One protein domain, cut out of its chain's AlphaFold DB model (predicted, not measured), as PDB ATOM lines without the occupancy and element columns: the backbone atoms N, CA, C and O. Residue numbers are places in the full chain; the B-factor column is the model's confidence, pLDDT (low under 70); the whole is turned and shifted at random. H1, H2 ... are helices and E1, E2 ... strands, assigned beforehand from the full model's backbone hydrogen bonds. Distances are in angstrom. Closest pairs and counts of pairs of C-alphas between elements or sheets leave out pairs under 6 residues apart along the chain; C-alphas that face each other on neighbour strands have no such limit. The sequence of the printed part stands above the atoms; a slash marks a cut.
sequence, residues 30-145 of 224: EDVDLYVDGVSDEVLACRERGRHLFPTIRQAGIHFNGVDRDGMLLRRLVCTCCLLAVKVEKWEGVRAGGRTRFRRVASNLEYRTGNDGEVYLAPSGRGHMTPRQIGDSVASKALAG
ATOM      1  N   GLU A  30     -28.190   5.321  41.326       91.50
ATOM      2  CA  GLU A  30     -27.374   4.270  41.951       91.50
ATOM      3  C   GLU A  30     -28.073   2.902  41.920       91.50
ATOM      4  O   GLU A  30     -27.448   1.877  41.643       91.50
ATOM      5  N   ASP A  31     -29.384   2.865  42.177       91.31
ATOM      6  CA  ASP A  31     -30.164   1.630  42.091       91.31
ATOM      7  C   ASP A  31     -30.226   1.097  40.655       91.31
ATOM      8  O   ASP A  31     -30.232  -0.123  40.449       91.31
ATOM      9  N   VAL A  32     -30.284   1.999  39.669       91.94
ATOM     10  CA  VAL A  32     -30.228   1.655  38.243       91.94
ATOM     11  C   VAL A  32     -28.858   1.084  37.897       91.94
ATOM     12  O   VAL A  32     -28.799   0.026  37.275       91.94
ATOM     13  N   ASP A  33     -27.774   1.718  38.342       93.44
ATOM     14  CA  ASP A  33     -26.410   1.254  38.086       93.44
ATOM     15  C   ASP A  33     -26.174  -0.147  38.656       93.44
ATOM     16  O   ASP A  33     -25.700  -1.023  37.929       93.44
ATOM     17  N   LEU A  34     -26.594  -0.388  39.903       92.06
ATOM     18  CA  LEU A  34     -26.515  -1.703  40.545       92.06
ATOM     19  C   LEU A  34     -27.305  -2.773  39.787       92.06
ATOM     20  O   LEU A  34     -26.886  -3.926  39.729       92.06
ATOM     21  N   TYR A  35     -28.468  -2.416  39.238       91.88
ATOM     22  CA  TYR A  35     -29.240  -3.336  38.409       91.88
ATOM     23  C   TYR A  35     -28.517  -3.637  37.097       91.88
ATOM     24  O   TYR A  35     -28.427  -4.802  36.727       91.88
ATOM     25  N   VAL A  36     -27.984  -2.612  36.425       92.69
ATOM     26  CA  VAL A  36     -27.256  -2.767  35.158       92.69
ATOM     27  C   VAL A  36     -26.010  -3.642  35.327       92.69
ATOM     28  O   VAL A  36     -25.699  -4.403  34.423       92.69
ATOM     29  N   ASP A  37     -25.330  -3.591  36.477       91.12
ATOM     30  CA  ASP A  37     -24.180  -4.468  36.767       91.12
ATOM     31  C   ASP A  37     -24.560  -5.937  37.010       91.12
ATOM     32  O   ASP A  37     -23.703  -6.816  36.938       91.12
ATOM     33  N   GLY A  38     -25.824  -6.210  37.338       88.06
ATOM     34  CA  GLY A  38     -26.296  -7.531  37.756       88.06
ATOM     35  C   GLY A  38     -27.087  -8.304  36.701       88.06
ATOM     36  O   GLY A  38     -27.661  -9.338  37.042       88.06
ATOM     37  N   VAL A  39     -27.191  -7.804  35.467       90.31
ATOM     38  CA  VAL A  39     -27.991  -8.430  34.400       90.31
ATOM     39  C   VAL A  39     -27.243  -8.471  33.070       90.31
ATOM     40  O   VAL A  39     -26.453  -7.584  32.761       90.31
ATOM     41  N   SER A  40     -27.547  -9.481  32.259       91.88
ATOM     42  CA  SER A  40     -27.011  -9.669  30.911       91.88
ATOM     43  C   SER A  40     -27.367  -8.559  29.914       91.88
ATOM     44  O   SER A  40     -28.415  -7.903  29.994       91.88
ATOM     45  N   ASP A  41     -26.521  -8.416  28.889       92.81
ATOM     46  CA  ASP A  41     -26.712  -7.483  27.773       92.81
ATOM     47  C   ASP A  41     -28.036  -7.732  27.032       92.81
ATOM     48  O   ASP A  41     -28.700  -6.795  26.585       92.81
ATOM     49  N   GLU A  42     -28.487  -8.984  26.928       93.00
ATOM     50  CA  GLU A  42     -29.761  -9.328  26.298       93.00
ATOM     51  C   GLU A  42     -30.969  -8.816  27.098       93.00
ATOM     52  O   GLU A  42     -31.996  -8.432  26.513       93.00
ATOM     53  N   VAL A  43     -30.864  -8.800  28.432       92.25
ATOM     54  CA  VAL A  43     -31.858  -8.192  29.323       92.25
ATOM     55  C   VAL A  43     -31.836  -6.676  29.161       92.25
ATOM     56  O   VAL A  43     -32.904  -6.085  28.951       92.25
ATOM     57  N   LEU A  44     -30.650  -6.059  29.175       93.56
ATOM     58  CA  LEU A  44     -30.478  -4.617  28.969       93.56
ATOM     59  C   LEU A  44     -31.055  -4.171  27.625       93.56
ATOM     60  O   LEU A  44     -31.884  -3.262  27.594       93.56
ATOM     61  N   ALA A  45     -30.774  -4.894  26.542       93.62
ATOM     62  CA  ALA A  45     -31.305  -4.596  25.215       93.62
ATOM     63  C   ALA A  45     -32.847  -4.595  25.176       93.62
ATOM     64  O   ALA A  45     -33.472  -3.779  24.492       93.62
ATOM     65  N   CYS A  46     -33.500  -5.499  25.914       93.69
ATOM     66  CA  CYS A  46     -34.958  -5.497  26.054       93.69
ATOM     67  C   CYS A  46     -35.470  -4.320  26.897       93.69
ATOM     68  O   CYS A  46     -36.521  -3.749  26.578       93.69
ATOM     69  N   ARG A  47     -34.735  -3.954  27.951       93.06
ATOM     70  CA  ARG A  47     -35.087  -2.882  28.890       93.06
ATOM     71  C   ARG A  47     -34.930  -1.497  28.272       93.06
ATOM     72  O   ARG A  47     -35.881  -0.723  28.343       93.06
ATOM     73  N   GLU A  48     -33.820  -1.225  27.592       93.38
ATOM     74  CA  GLU A  48     -33.574   0.004  26.821       93.38
ATOM     75  C   GLU A  48     -34.622   0.196  25.721       93.38
ATOM     76  O   GLU A  48     -35.132   1.291  25.486       93.38
ATOM     77  N   ARG A  49     -35.008  -0.901  25.061       91.44
ATOM     78  CA  ARG A  49     -36.039  -0.887  24.023       91.44
ATOM     79  C   ARG A  49     -37.454  -0.691  24.585       91.44
ATOM     80  O   ARG A  49     -38.369  -0.360  23.826       91.44
ATOM     81  N   GLY A  50     -37.662  -0.971  25.872       90.19
ATOM     82  CA  GLY A  50     -38.966  -0.936  26.534       90.19
ATOM     83  C   GLY A  50     -39.959  -2.001  26.048       90.19
ATOM     84  O   GLY A  50     -41.148  -1.902  26.345       90.19
ATOM     85  N   ARG A  51     -39.520  -3.007  25.276       92.06
ATOM     86  CA  ARG A  51     -40.399  -4.077  24.770       92.06
ATOM     87  C   ARG A  51     -39.654  -5.381  24.501       92.06
ATOM     88  O   ARG A  51     -38.506  -5.392  24.058       92.06
ATOM     89  N   HIS A  52     -40.386  -6.478  24.648       94.81
ATOM     90  CA  HIS A  52     -39.930  -7.832  24.334       94.81
ATOM     91  C   HIS A  52     -40.207  -8.224  22.888       94.81
ATOM     92  O   HIS A  52     -41.176  -7.765  22.279       94.81
ATOM     93  N   LEU A  53     -39.371  -9.112  22.350       94.44
ATOM     94  CA  LEU A  53     -39.540  -9.683  21.018       94.44
ATOM     95  C   LEU A  53     -40.041 -11.120  21.128       94.44
ATOM     96  O   LEU A  53     -39.292 -12.018  21.492       94.44
ATOM     97  N   PHE A  54     -41.309 -11.337  20.790       94.69
ATOM     98  CA  PHE A  54     -41.900 -12.673  20.735       94.69
ATOM     99  C   PHE A  54     -42.042 -13.132  19.286       94.69
ATOM    100  O   PHE A  54     -42.441 -12.326  18.438       94.69
ATOM    101  N   PRO A  55     -41.793 -14.419  18.992       93.50
ATOM    102  CA  PRO A  55     -41.965 -14.933  17.647       93.50
ATOM    103  C   PRO A  55     -43.442 -14.889  17.246       93.50
ATOM    104  O   PRO A  55     -44.355 -15.225  18.011       93.50
ATOM    105  N   THR A  56     -43.692 -14.471  16.011       91.75
ATOM    106  CA  THR A  56     -45.042 -14.431  15.443       91.75
ATOM    107  C   THR A  56     -45.567 -15.842  15.172       91.75
ATOM    108  O   THR A  56     -44.810 -16.808  15.078       91.75
ATOM    109  N   ILE A  57     -46.885 -15.975  14.983       92.88
ATOM    110  CA  ILE A  57     -47.509 -17.260  14.613       92.88
ATOM    111  C   ILE A  57     -46.931 -17.804  13.297       92.88
ATOM    112  O   ILE A  57     -46.788 -19.010  13.151       92.88
ATOM    113  N   ARG A  58     -46.548 -16.938  12.350       92.75
ATOM    114  CA  ARG A  58     -45.924 -17.385  11.095       92.75
ATOM    115  C   ARG A  58     -44.513 -17.943  11.290       92.75
ATOM    116  O   ARG A  58     -44.111 -18.799  10.520       92.75
ATOM    117  N   GLN A  59     -43.777 -17.452  12.285       90.38
ATOM    118  CA  GLN A  59     -42.403 -17.884  12.559       90.38
ATOM    119  C   GLN A  59     -42.353 -19.177  13.381       90.38
ATOM    120  O   GLN A  59     -41.551 -20.047  13.078       90.38
ATOM    121  N   ALA A  60     -43.197 -19.299  14.411       86.94
ATOM    122  CA  ALA A  60     -43.139 -20.407  15.373       86.94
ATOM    123  C   ALA A  60     -44.364 -21.340  15.346       86.94
ATOM    124  O   ALA A  60     -44.480 -22.226  16.188       86.94
ATOM    125  N   GLY A  61     -45.316 -21.120  14.438       91.00
ATOM    126  CA  GLY A  61     -46.573 -21.866  14.409       91.00
ATOM    127  C   GLY A  61     -47.487 -21.579  15.607       91.00
ATOM    128  O   GLY A  61     -47.240 -20.683  16.431       91.00
ATOM    129  N   ILE A  62     -48.578 -22.343  15.695       92.00
ATOM    130  CA  ILE A  62     -49.497 -22.336  16.837       92.00
ATOM    131  C   ILE A  62     -49.445 -23.697  17.536       92.00
ATOM    132  O   ILE A  62     -49.906 -24.705  17.012       92.00
ATOM    133  N   HIS A  63     -48.864 -23.705  18.731       92.69
ATOM    134  CA  HIS A  63     -48.789 -24.872  19.602       92.69
ATOM    135  C   HIS A  63     -49.296 -24.465  20.981       92.69
ATOM    136  O   HIS A  63     -48.836 -23.464  21.542       92.69
ATOM    137  N   PHE A  64     -50.262 -25.217  21.500       94.44
ATOM    138  CA  PHE A  64     -50.778 -25.026  22.850       94.44
ATOM    139  C   PHE A  64     -50.027 -25.949  23.801       94.44
ATOM    140  O   PHE A  64     -49.806 -27.116  23.493       94.44
ATOM    141  N   ASN A  65     -49.606 -25.411  24.938       92.44
ATOM    142  CA  ASN A  65     -48.779 -26.107  25.924       92.44
ATOM    143  C   ASN A  65     -49.484 -26.292  27.271       92.44
ATOM    144  O   ASN A  65     -48.864 -26.705  28.245       92.44
ATOM    145  N   GLY A  66     -50.776 -25.990  27.324       93.31
ATOM    146  CA  GLY A  66     -51.599 -26.236  28.490       93.31
ATOM    147  C   GLY A  66     -53.038 -25.809  28.264       93.31
ATOM    148  O   GLY A  66     -53.380 -25.215  27.238       93.31
ATOM    149  N   VAL A  67     -53.855 -26.105  29.263       94.50
ATOM    150  CA  VAL A  67     -55.231 -25.639  29.391       94.50
ATOM    151  C   VAL A  67     -55.350 -25.036  30.787       94.50
ATOM    152  O   VAL A  67     -54.825 -25.617  31.740       94.50
ATOM    153  N   ASP A  68     -55.940 -23.850  30.918       93.12
ATOM    154  CA  ASP A  68     -56.187 -23.268  32.239       93.12
ATOM    155  C   ASP A  68     -57.438 -23.859  32.910       93.12
ATOM    156  O   ASP A  68     -58.118 -24.727  32.364       93.12
ATOM    157  N   ARG A  69     -57.730 -23.402  34.133       92.31
ATOM    158  CA  ARG A  69     -58.879 -23.882  34.919       92.31
ATOM    159  C   ARG A  69     -60.226 -23.582  34.257       92.31
ATOM    160  O   ARG A  69     -61.185 -24.295  34.521       92.31
ATOM    161  N   ASP A  70     -60.270 -22.575  33.391       91.19
ATOM    162  CA  ASP A  70     -61.469 -22.144  32.673       91.19
ATOM    163  C   ASP A  70     -61.630 -22.895  31.334       91.19
ATOM    164  O   ASP A  70     -62.542 -22.610  30.560       91.19
ATOM    165  N   GLY A  71     -60.745 -23.857  31.038       92.19
ATOM    166  CA  GLY A  71     -60.763 -24.628  29.796       92.19
ATOM    167  C   GLY A  71     -60.115 -23.913  28.604       92.19
ATOM    168  O   GLY A  71     -60.228 -24.387  27.472       92.19
ATOM    169  N   MET A  72     -59.424 -22.790  28.824       94.88
ATOM    170  CA  MET A  72     -58.808 -22.001  27.756       94.88
ATOM    171  C   MET A  72     -57.453 -22.579  27.361       94.88
ATOM    172  O   MET A  72     -56.629 -22.930  28.204       94.88
ATOM    173  N   LEU A  73     -57.184 -22.615  26.057       96.12
ATOM    174  CA  LEU A  73     -55.930 -23.110  25.504       96.12
ATOM    175  C   LEU A  73     -54.810 -22.094  25.750       96.12
ATOM    176  O   LEU A  73     -54.924 -20.920  25.391       96.12
ATOM    177  N   LEU A  74     -53.703 -22.545  26.329       95.81
ATOM    178  CA  LEU A  74     -52.557 -21.700  26.647       95.81
ATOM    179  C   LEU A  74     -51.457 -21.865  25.604       95.81
ATOM    180  O   LEU A  74     -51.041 -22.978  25.287       95.81
ATOM    181  N   ARG A  75     -50.947 -20.741  25.099       95.12
ATOM    182  CA  ARG A  75     -49.733 -20.679  24.275       95.12
ATOM    183  C   ARG A  75     -48.709 -19.810  24.988       95.12
ATOM    184  O   ARG A  75     -48.976 -18.643  25.261       95.12
ATOM    185  N   ARG A  76     -47.534 -20.368  25.277       94.88
ATOM    186  CA  ARG A  76     -46.434 -19.643  25.940       94.88
ATOM    187  C   ARG A  76     -45.317 -19.390  24.941       94.88
ATOM    188  O   ARG A  76     -44.874 -20.321  24.276       94.88
ATOM    189  N   LEU A  77     -44.882 -18.142  24.849       94.00
ATOM    190  CA  LEU A  77     -43.816 -17.696  23.960       94.00
ATOM    191  C   LEU A  77     -42.721 -17.056  24.785       94.00
ATOM    192  O   LEU A  77     -42.993 -16.156  25.572       94.00
ATOM    193  N   VAL A  78     -41.493 -17.493  24.566       94.56
ATOM    194  CA  VAL A  78     -40.320 -16.909  25.209       94.56
ATOM    195  C   VAL A  78     -39.805 -15.763  24.341       94.56
ATOM    196  O   VAL A  78     -39.836 -15.847  23.110       94.56
ATOM    197  N   CYS A  79     -39.389 -14.668  24.975       94.75
ATOM    198  CA  CYS A  79     -38.739 -13.560  24.291       94.75
ATOM    199  C   CYS A  79     -37.440 -14.057  23.655       94.75
ATOM    200  O   CYS A  79     -36.594 -14.595  24.356       94.75
ATOM    201  N   THR A  80     -37.252 -13.854  22.353       95.38
ATOM    202  CA  THR A  80     -36.065 -14.345  21.627       95.38
ATOM    203  C   THR A  80     -34.801 -13.534  21.904       95.38
ATOM    204  O   THR A  80     -33.762 -13.831  21.331       95.38
ATOM    205  N   CYS A  81     -34.915 -12.464  22.692       93.88
ATOM    206  CA  CYS A  81     -33.806 -11.605  23.084       93.88
ATOM    207  C   CYS A  81     -33.364 -11.982  24.501       93.88
ATOM    208  O   CYS A  81     -32.423 -12.740  24.651       93.88
ATOM    209  N   CYS A  82     -34.101 -11.554  25.528       92.31
ATOM    210  CA  CYS A  82     -33.700 -11.770  26.920       92.31
ATOM    211  C   CYS A  82     -33.951 -13.183  27.465       92.31
ATOM    212  O   CYS A  82     -33.489 -13.481  28.552       92.31
ATOM    213  N   LEU A  83     -34.750 -14.024  26.797       93.75
ATOM    214  CA  LEU A  83     -35.152 -15.368  27.255       93.75
ATOM    215  C   LEU A  83     -35.895 -15.447  28.614       93.75
ATOM    216  O   LEU A  83     -36.487 -16.480  28.924       93.75
ATOM    217  N   LEU A  84     -35.957 -14.361  29.389       92.00
ATOM    218  CA  LEU A  84     -36.599 -14.308  30.708       92.00
ATOM    219  C   LEU A  84     -38.096 -14.009  30.635       92.00
ATOM    220  O   LEU A  84     -38.882 -14.469  31.465       92.00
ATOM    221  N   ALA A  85     -38.509 -13.212  29.651       93.75
ATOM    222  CA  ALA A  85     -39.900 -12.818  29.503       93.75
ATOM    223  C   ALA A  85     -40.692 -13.865  28.723       93.75
ATOM    224  O   ALA A  85     -40.322 -14.257  27.613       93.75
ATOM    225  N   VAL A  86     -41.824 -14.277  29.283       94.56
ATOM    226  CA  VAL A  86     -42.719 -15.279  28.718       94.56
ATOM    227  C   VAL A  86     -44.096 -14.674  28.516       94.56
ATOM    228  O   VAL A  86     -44.825 -14.385  29.462       94.56
ATOM    229  N   LYS A  87     -44.484 -14.505  27.255       94.69
ATOM    230  CA  LYS A  87     -45.840 -14.109  26.899       94.69
ATOM    231  C   LYS A  87     -46.751 -15.323  26.964       94.69
ATOM    232  O   LYS A  87     -46.557 -16.285  26.222       94.69
ATOM    233  N   VAL A  88     -47.763 -15.254  27.816       94.94
ATOM    234  CA  VAL A  88     -48.794 -16.282  27.959       94.94
ATOM    235  C   VAL A  88     -50.062 -15.791  27.287       94.94
ATOM    236  O   VAL A  88     -50.694 -14.837  27.732       94.94
ATOM    237  N   GLU A  89     -50.425 -16.424  26.180       95.44
ATOM    238  CA  GLU A  89     -51.638 -16.134  25.426       95.44
ATOM    239  C   GLU A  89     -52.729 -17.144  25.792       95.44
ATOM    240  O   GLU A  89     -52.497 -18.352  25.720       95.44
ATOM    241  N   LYS A  90     -53.923 -16.648  26.134       96.25
ATOM    242  CA  LYS A  90     -55.127 -17.463  26.331       96.25
ATOM    243  C   LYS A  90     -55.963 -17.468  25.059       96.25
ATOM    244  O   LYS A  90     -56.275 -16.403  24.513       96.25
ATOM    245  N   TRP A  91     -56.340 -18.653  24.608       96.88
ATOM    246  CA  TRP A  91     -57.067 -18.877  23.370       96.88
ATOM    247  C   TRP A  91     -58.343 -19.670  23.618       96.88
ATOM    248  O   TRP A  91     -58.371 -20.611  24.401       96.88
ATOM    249  N   GLU A  92     -59.387 -19.304  22.888       95.69
ATOM    250  CA  GLU A  92     -60.683 -19.972  22.915       95.69
ATOM    251  C   GLU A  92     -60.996 -20.517  21.524       95.69
ATOM    252  O   GLU A  92     -60.815 -19.815  20.521       95.69
ATOM    253  N   GLY A  93     -61.466 -21.761  21.461       93.00
ATOM    254  CA  GLY A  93     -62.013 -22.361  20.250       93.00
ATOM    255  C   GLY A  93     -63.532 -22.230  20.231       93.00
ATOM    256  O   GLY A  93     -64.212 -22.878  21.017       93.00
ATOM    257  N   VAL A  94     -64.077 -21.439  19.308       91.31
ATOM    258  CA  VAL A  94     -65.525 -21.260  19.140       91.31
ATOM    259  C   VAL A  94     -65.969 -21.921  17.841       91.31
ATOM    260  O   VAL A  94     -65.385 -21.694  16.774       91.31
ATOM    261  N   ARG A  95     -67.023 -22.741  17.898       90.44
ATOM    262  CA  ARG A  95     -67.634 -23.326  16.699       90.44
ATOM    263  C   ARG A  95     -68.503 -22.272  16.015       90.44
ATOM    264  O   ARG A  95     -69.468 -21.792  16.594       90.44
ATOM    265  N   ALA A  96     -68.169 -21.918  14.778       84.62
ATOM    266  CA  ALA A  96     -68.889 -20.915  14.000       84.62
ATOM    267  C   ALA A  96     -69.075 -21.401  12.559       84.62
ATOM    268  O   ALA A  96     -68.097 -21.552  11.826       84.62
ATOM    269  N   GLY A  97     -70.326 -21.637  12.147       80.69
ATOM    270  CA  GLY A  97     -70.660 -22.035  10.771       80.69
ATOM    271  C   GLY A  97     -69.975 -23.332  10.329       80.69
ATOM    272  O   GLY A  97     -69.302 -23.356   9.304       80.69
ATOM    273  N   GLY A  98     -70.062 -24.388  11.142       89.75
ATOM    274  CA  GLY A  98     -69.508 -25.713  10.823       89.75
ATOM    275  C   GLY A  98     -67.994 -25.869  11.015       89.75
ATOM    276  O   GLY A  98     -67.510 -26.998  11.014       89.75
ATOM    277  N   ARG A  99     -67.250 -24.780  11.253       93.06
ATOM    278  CA  ARG A  99     -65.800 -24.812  11.514       93.06
ATOM    279  C   ARG A  99     -65.447 -24.273  12.897       93.06
ATOM    280  O   ARG A  99     -66.094 -23.353  13.398       93.06
ATOM    281  N   THR A 100     -64.389 -24.807  13.495       92.56
ATOM    282  CA  THR A 100     -63.817 -24.252  14.728       92.56
ATOM    283  C   THR A 100     -62.927 -23.065  14.376       92.56
ATOM    284  O   THR A 100     -62.053 -23.168  13.515       92.56
ATOM    285  N   ARG A 101     -63.157 -21.920  15.019       93.62
ATOM    286  CA  ARG A 101     -62.289 -20.743  14.934       93.62
ATOM    287  C   ARG A 101     -61.621 -20.519  16.280       93.62
ATOM    288  O   ARG A 101     -62.288 -20.569  17.306       93.62
ATOM    289  N   PHE A 102     -60.331 -20.212  16.255       93.62
ATOM    290  CA  PHE A 102     -59.578 -19.874  17.456       93.62
ATOM    291  C   PHE A 102     -59.401 -18.363  17.547       93.62
ATOM    292  O   PHE A 102     -59.027 -17.720  16.563       93.62
ATOM    293  N   ARG A 103     -59.659 -17.795  18.724       93.19
ATOM    294  CA  ARG A 103     -59.419 -16.378  19.018       93.19
ATOM    295  C   ARG A 103     -58.579 -16.237  20.276       93.19
ATOM    296  O   ARG A 103     -58.786 -16.969  21.240       93.19
ATOM    297  N   ARG A 104     -57.646 -15.284  20.269       95.00
ATOM    298  CA  ARG A 104     -56.917 -14.898  21.478       95.00
ATOM    299  C   ARG A 104     -57.829 -14.011  22.319       95.00
ATOM    300  O   ARG A 104     -58.299 -12.994  21.819       95.00
ATOM    301  N   VAL A 105     -58.058 -14.404  23.565       94.88
ATOM    302  CA  VAL A 105     -58.967 -13.711  24.490       94.88
ATOM    303  C   VAL A 105     -58.192 -12.840  25.473       94.88
ATOM    304  O   VAL A 105     -58.624 -11.738  25.785       94.88
ATOM    305  N   ALA A 106     -57.006 -13.282  25.896       93.44
ATOM    306  CA  ALA A 106     -56.122 -12.502  26.755       93.44
ATOM    307  C   ALA A 106     -54.650 -12.779  26.432       93.44
ATOM    308  O   ALA A 106     -54.299 -13.812  25.850       93.44
ATOM    309  N   SER A 107     -53.773 -11.862  26.830       93.19
ATOM    310  CA  SER A 107     -52.336 -12.115  26.867       93.19
ATOM    311  C   SER A 107     -51.709 -11.436  28.068       93.19
ATOM    312  O   SER A 107     -51.874 -10.231  28.221       93.19
ATOM    313  N   ASN A 108     -50.949 -12.196  28.846       91.75
ATOM    314  CA  ASN A 108     -50.224 -11.715  30.013       91.75
ATOM    315  C   ASN A 108     -48.724 -11.934  29.822       91.75
ATOM    316  O   ASN A 108     -48.300 -12.722  28.969       91.75
ATOM    317  N   LEU A 109     -47.930 -11.232  30.620       92.75
ATOM    318  CA  LEU A 109     -46.483 -11.352  30.621       92.75
ATOM    319  C   LEU A 109     -46.028 -11.919  31.963       92.75
ATOM    320  O   LEU A 109     -46.326 -11.353  33.011       92.75
ATOM    321  N   GLU A 110     -45.317 -13.035  31.915       91.56
ATOM    322  CA  GLU A 110     -44.670 -13.658  33.064       91.56
ATOM    323  C   GLU A 110     -43.159 -13.478  32.929       91.56
ATOM    324  O   GLU A 110     -42.614 -13.557  31.828       91.56
ATOM    325  N   TYR A 111     -42.476 -13.249  34.044       91.31
ATOM    326  CA  TYR A 111     -41.021 -13.167  34.081       91.31
ATOM    327  C   TYR A 111     -40.472 -14.366  34.832       91.31
ATOM    328  O   TYR A 111     -40.969 -14.718  35.900       91.31
ATOM    329  N   ARG A 112     -39.460 -14.998  34.248       90.69
ATOM    330  CA  ARG A 112     -38.710 -16.085  34.865       90.69
ATOM    331  C   ARG A 112     -37.366 -15.564  35.341       90.69
ATOM    332  O   ARG A 112     -36.837 -14.608  34.776       90.69
ATOM    333  N   THR A 113     -36.830 -16.220  36.356       87.50
ATOM    334  CA  THR A 113     -35.434 -16.055  36.748       87.50
ATOM    335  C   THR A 113     -34.550 -16.765  35.724       87.50
ATOM    336  O   THR A 113     -34.890 -17.866  35.279       87.50
ATOM    337  N   GLY A 114     -33.460 -16.116  35.322       81.44
ATOM    338  CA  GLY A 114     -32.444 -16.698  34.450       81.44
ATOM    339  C   GLY A 114     -31.662 -17.807  35.144       81.44
ATOM    340  O   GLY A 114     -31.739 -17.970  36.362       81.44
ATOM    341  N   ASN A 115     -30.892 -18.567  34.366       75.81
ATOM    342  CA  ASN A 115     -30.072 -19.655  34.908       75.81
ATOM    343  C   ASN A 115     -29.014 -19.142  35.898       75.81
ATOM    344  O   ASN A 115     -28.733 -19.820  36.881       75.81
ATOM    345  N   ASP A 116     -28.513 -17.922  35.688       78.50
ATOM    346  CA  ASP A 116     -27.508 -17.278  36.542       78.50
ATOM    347  C   ASP A 116     -28.131 -16.458  37.689       78.50
ATOM    348  O   ASP A 116     -27.476 -15.633  38.318       78.50
ATOM    349  N   GLY A 117     -29.424 -16.664  37.972       80.69
ATOM    350  CA  GLY A 117     -30.153 -15.909  38.994       80.69
ATOM    351  C   GLY A 117     -30.641 -14.534  38.527       80.69
ATOM    352  O   GLY A 117     -31.203 -13.787  39.326       80.69
ATOM    353  N   GLU A 118     -30.474 -14.209  37.243       82.25
ATOM    354  CA  GLU A 118     -30.871 -12.922  36.674       82.25
ATOM    355  C   GLU A 118     -32.377 -12.681  36.798       82.25
ATOM    356  O   GLU A 118     -33.200 -13.557  36.510       82.25
ATOM    357  N   VAL A 119     -32.758 -11.459  37.169       83.06
ATOM    358  CA  VAL A 119     -34.162 -11.063  37.285       83.06
ATOM    359  C   VAL A 119     -34.429  -9.879  36.368       83.06
ATOM    360  O   VAL A 119     -33.811  -8.825  36.474       83.06
ATOM    361  N   TYR A 120     -35.401 -10.039  35.469       83.25
ATOM    362  CA  TYR A 120     -35.757  -8.978  34.527       83.25
ATOM    363  C   TYR A 120     -36.325  -7.730  35.222       83.25
ATOM    364  O   TYR A 120     -36.100  -6.604  34.781       83.25
ATOM    365  N   LEU A 121     -37.103  -7.921  36.287       82.94
ATOM    366  CA  LEU A 121     -37.676  -6.823  37.060       82.94
ATOM    367  C   LEU A 121     -36.670  -6.315  38.092       82.94
ATOM    368  O   LEU A 121     -35.953  -7.098  38.707       82.94
ATOM    369  N   ALA A 122     -36.669  -5.000  38.307       74.69
ATOM    370  CA  ALA A 122     -35.913  -4.410  39.400       74.69
ATOM    371  C   ALA A 122     -36.370  -5.014  40.745       74.69
ATOM    372  O   ALA A 122     -37.568  -5.286  40.905       74.69
ATOM    373  N   PRO A 123     -35.455  -5.202  41.713       74.69
ATOM    374  CA  PRO A 123     -35.815  -5.654  43.051       74.69
ATOM    375  C   PRO A 123     -36.925  -4.794  43.666       74.69
ATOM    376  O   PRO A 123     -36.955  -3.570  43.504       74.69
ATOM    377  N   SER A 124     -37.842  -5.434  44.393       74.06
ATOM    378  CA  SER A 124     -38.925  -4.731  45.085       74.06
ATOM    379  C   SER A 124     -38.368  -3.671  46.037       74.06
ATOM    380  O   SER A 124     -37.409  -3.932  46.758       74.06
ATOM    381  N   GLY A 125     -38.993  -2.493  46.065       74.75
ATOM    382  CA  GLY A 125     -38.603  -1.391  46.953       74.75
ATOM    383  C   GLY A 125     -37.620  -0.382  46.354       74.75
ATOM    384  O   GLY A 125     -37.472   0.690  46.925       74.75
ATOM    385  N   ARG A 126     -37.028  -0.653  45.182       77.44
ATOM    386  CA  ARG A 126     -36.089   0.262  44.495       77.44
ATOM    387  C   ARG A 126     -36.744   1.236  43.514       77.44
ATOM    388  O   ARG A 126     -36.073   1.854  42.704       77.44
ATOM    389  N   GLY A 127     -38.068   1.356  43.539       81.19
ATOM    390  CA  GLY A 127     -38.802   2.183  42.582       81.19
ATOM    391  C   GLY A 127     -38.782   1.643  41.143       81.19
ATOM    392  O   GLY A 127     -38.257   0.576  40.830       81.19
ATOM    393  N   HIS A 128     -39.438   2.373  40.246       85.62
ATOM    394  CA  HIS A 128     -39.537   2.020  38.836       85.62
ATOM    395  C   HIS A 128     -38.350   2.583  38.047       85.62
ATOM    396  O   HIS A 128     -38.157   3.797  37.998       85.62
ATOM    397  N   MET A 129     -37.633   1.716  37.330       89.38
ATOM    398  CA  MET A 129     -36.567   2.113  36.400       89.38
ATOM    399  C   MET A 129     -37.113   2.261  34.979       89.38
ATOM    400  O   MET A 129     -37.718   1.330  34.433       89.38
ATOM    401  N   THR A 130     -36.895   3.427  34.375       90.06
ATOM    402  CA  THR A 130     -37.333   3.718  33.000       90.06
ATOM    403  C   THR A 130     -36.321   3.223  31.954       90.06
ATOM    404  O   THR A 130     -35.131   3.147  32.256       90.06
ATOM    405  N   PRO A 131     -36.749   2.940  30.705       92.31
ATOM    406  CA  PRO A 131     -35.827   2.592  29.616       92.31
ATOM    407  C   PRO A 131     -34.721   3.631  29.401       92.31
ATOM    408  O   PRO A 131     -33.588   3.274  29.101       92.31
ATOM    409  N   ARG A 132     -35.049   4.915  29.603       92.62
ATOM    410  CA  ARG A 132     -34.094   6.018  29.499       92.62
ATOM    411  C   ARG A 132     -33.011   5.948  30.574       92.62
ATOM    412  O   ARG A 132     -31.849   6.007  30.216       92.62
ATOM    413  N   GLN A 133     -33.380   5.777  31.848       93.00
ATOM    414  CA  GLN A 133     -32.398   5.655  32.939       93.00
ATOM    415  C   GLN A 133     -31.421   4.500  32.698       93.00
ATOM    416  O   GLN A 133     -30.226   4.640  32.922       93.00
ATOM    417  N   ILE A 134     -31.929   3.375  32.195       93.50
ATOM    418  CA  ILE A 134     -31.104   2.202  31.884       93.50
ATOM    419  C   ILE A 134     -30.142   2.519  30.739       93.50
ATOM    420  O   ILE A 134     -28.949   2.282  30.882       93.50
ATOM    421  N   GLY A 135     -30.633   3.109  29.645       93.69
ATOM    422  CA  GLY A 135     -29.774   3.504  28.526       93.69
ATOM    423  C   GLY A 135     -28.728   4.556  28.911       93.69
ATOM    424  O   GLY A 135     -27.583   4.465  28.479       93.69
ATOM    425  N   ASP A 136     -29.092   5.523  29.758       95.00
ATOM    426  CA  ASP A 136     -28.176   6.552  30.261       95.00
ATOM    427  C   ASP A 136     -27.076   5.929  31.152       95.00
ATOM    428  O   ASP A 136     -25.902   6.280  31.009       95.00
ATOM    429  N   SER A 137     -27.424   4.961  32.011       94.38
ATOM    430  CA  SER A 137     -26.467   4.187  32.824       94.38
ATOM    431  C   SER A 137     -25.521   3.346  31.953       94.38
ATOM    432  O   SER A 137     -24.299   3.456  32.076       94.38
ATOM    433  N   VAL A 138     -26.058   2.575  30.999       95.25
ATOM    434  CA  VAL A 138     -25.265   1.754  30.063       95.25
ATOM    435  C   VAL A 138     -24.312   2.621  29.240       95.25
ATOM    436  O   VAL A 138     -23.123   2.316  29.139       95.25
ATOM    437  N   ALA A 139     -24.795   3.744  28.696       93.50
ATOM    438  CA  ALA A 139     -23.960   4.686  27.958       93.50
ATOM    439  C   ALA A 139     -22.858   5.286  28.842       93.50
ATOM    440  O   ALA A 139     -21.707   5.375  28.418       93.50
ATOM    441  N   SER A 140     -23.182   5.662  30.080       92.62
ATOM    442  CA  SER A 140     -22.205   6.225  31.017       92.62
ATOM    443  C   SER A 140     -21.109   5.216  31.366       92.62
ATOM    444  O   SER A 140     -19.934   5.583  31.395       92.62
ATOM    445  N   LYS A 141     -21.460   3.935  31.532       91.44
ATOM    446  CA  LYS A 141     -20.495   2.842  31.731       91.44
ATOM    447  C   LYS A 141     -19.622   2.611  30.498       91.44
ATOM    448  O   LYS A 141     -18.404   2.529  30.624       91.44
ATOM    449  N   ALA A 142     -20.207   2.577  29.302       91.44
ATOM    450  CA  ALA A 142     -19.457   2.388  28.057       91.44
ATOM    451  C   ALA A 142     -18.469   3.535  27.768       91.44
ATOM    452  O   ALA A 142     -17.426   3.330  27.145       91.44
ATOM    453  N   LEU A 143     -18.795   4.751  28.214       91.56
ATOM    454  CA  LEU A 143     -17.960   5.941  28.052       91.56
ATOM    455  C   LEU A 143     -17.048   6.213  29.257       91.56
ATOM    456  O   LEU A 143     -16.322   7.214  29.255       91.56
ATOM    457  N   ALA A 144     -17.055   5.341  30.269       89.25
ATOM    458  CA  ALA A 144     -16.231   5.498  31.457       89.25
ATOM    459  C   ALA A 144     -14.744   5.622  31.075       89.25
ATOM    460  O   ALA A 144     -14.211   4.870  30.260       89.25
ATOM    461  N   GLY A 145     -14.068   6.624  31.642       87.38
ATOM    462  CA  GLY A 145     -12.659   6.918  31.359       87.38
ATOM    463  C   GLY A 145     -12.398   7.792  30.125       87.38
ATOM    464  O   GLY A 145     -11.261   8.220  29.923       87.38
TER     465      GLY A 145
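What this domain is: This is residues 30 to 145 of the 224 residues of an uncharacterized protein of Pseudonocardia sp. SCN 72-86 (UniProt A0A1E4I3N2). Picture a long, two-part model: a small cluster of three helices, H1, H2 and H4, at one end, and a narrow, twisted sheet of three strands, E1, E2 and E3, reaching away to the other end, where the E2 and E3 hairpin makes the tip. The short helix H3 lies off the cluster, between H2 and the sheet along the chain. The printed part has 116 residues, with four named helices and three named strands in the order H1 H2 H3 E1 E2 E3 H4; the sheet runs E1, E2, E3, antiparallel throughout, and the class is mixed, helices and strands. The whole is loose, with a radius of gyration of the C-alphas of 18.2 A, and its outline is a rod of 68 by 29 by 24 A.

How they stand to each other: Start at H1, residues 30 to 37, and go on to H2, residues 41 to 49: they are close but not clearly touching, with the closest C-alphas, Val 36 and Leu 44, 7.2 A apart. Look ahead to H4, residues 131 to 142, which with residues 133 to 138 alone touches H1; the closest C-alphas, Asp 33 and Ser 137, are 6.0 A apart, at a steep tilt of 67 degrees, only just short of about perpendicular. With residues 131 to 135 alone H4 touches H2, closest at the C-alphas of Glu 48 and Pro 131, 4.4 A, at a steep tilt of 46 degrees, opposite ways. H3, residues 57 to 60, touches no helix and is not on the sheet. Next comes a meander, each strand the antiparallel neighbour of the one before: E1, residues 73 to 78, E2, residues 85 to 96, and E3, residues 99 to 111. In the hairpin E1 and E2, find N 75 and O 89 at 2.9 A; in the hairpin E2 and E3, N 94 and O 101 at 2.8 A, both within hydrogen-bond range. Residues 66 to 67 pair antiparallel with residues 73 to 74 of E1. In H1, H2 and H4 every O i to N i+4 pair is within hydrogen-bond range; H3 is too short for such a pair, and its one O i to N i+3 pair is not within range.

Where its parts are: Find C-alpha 30 at (-27.374, 4.270, 41.951), where H1 begins; H2 then measures 12.0 A. E2 runs 33.9 A to C-alpha 96 at (-68.889, -20.915, 14.000), and E3 returns over 35.5 A, with a bend of 50 degrees at residue 108. H4, 16.4 A long, ends at C-alpha 142, (-19.457, 2.388, 28.057).

The domain as a whole: The two C-alphas farthest apart, those of Gly 98 and Gly 145, are 68.7 A apart. The printed part has no cut; its long links are H3 to E1 and E3 to H4. The mean pLDDT of the printed part is 90.9, and no printed residue is under 70.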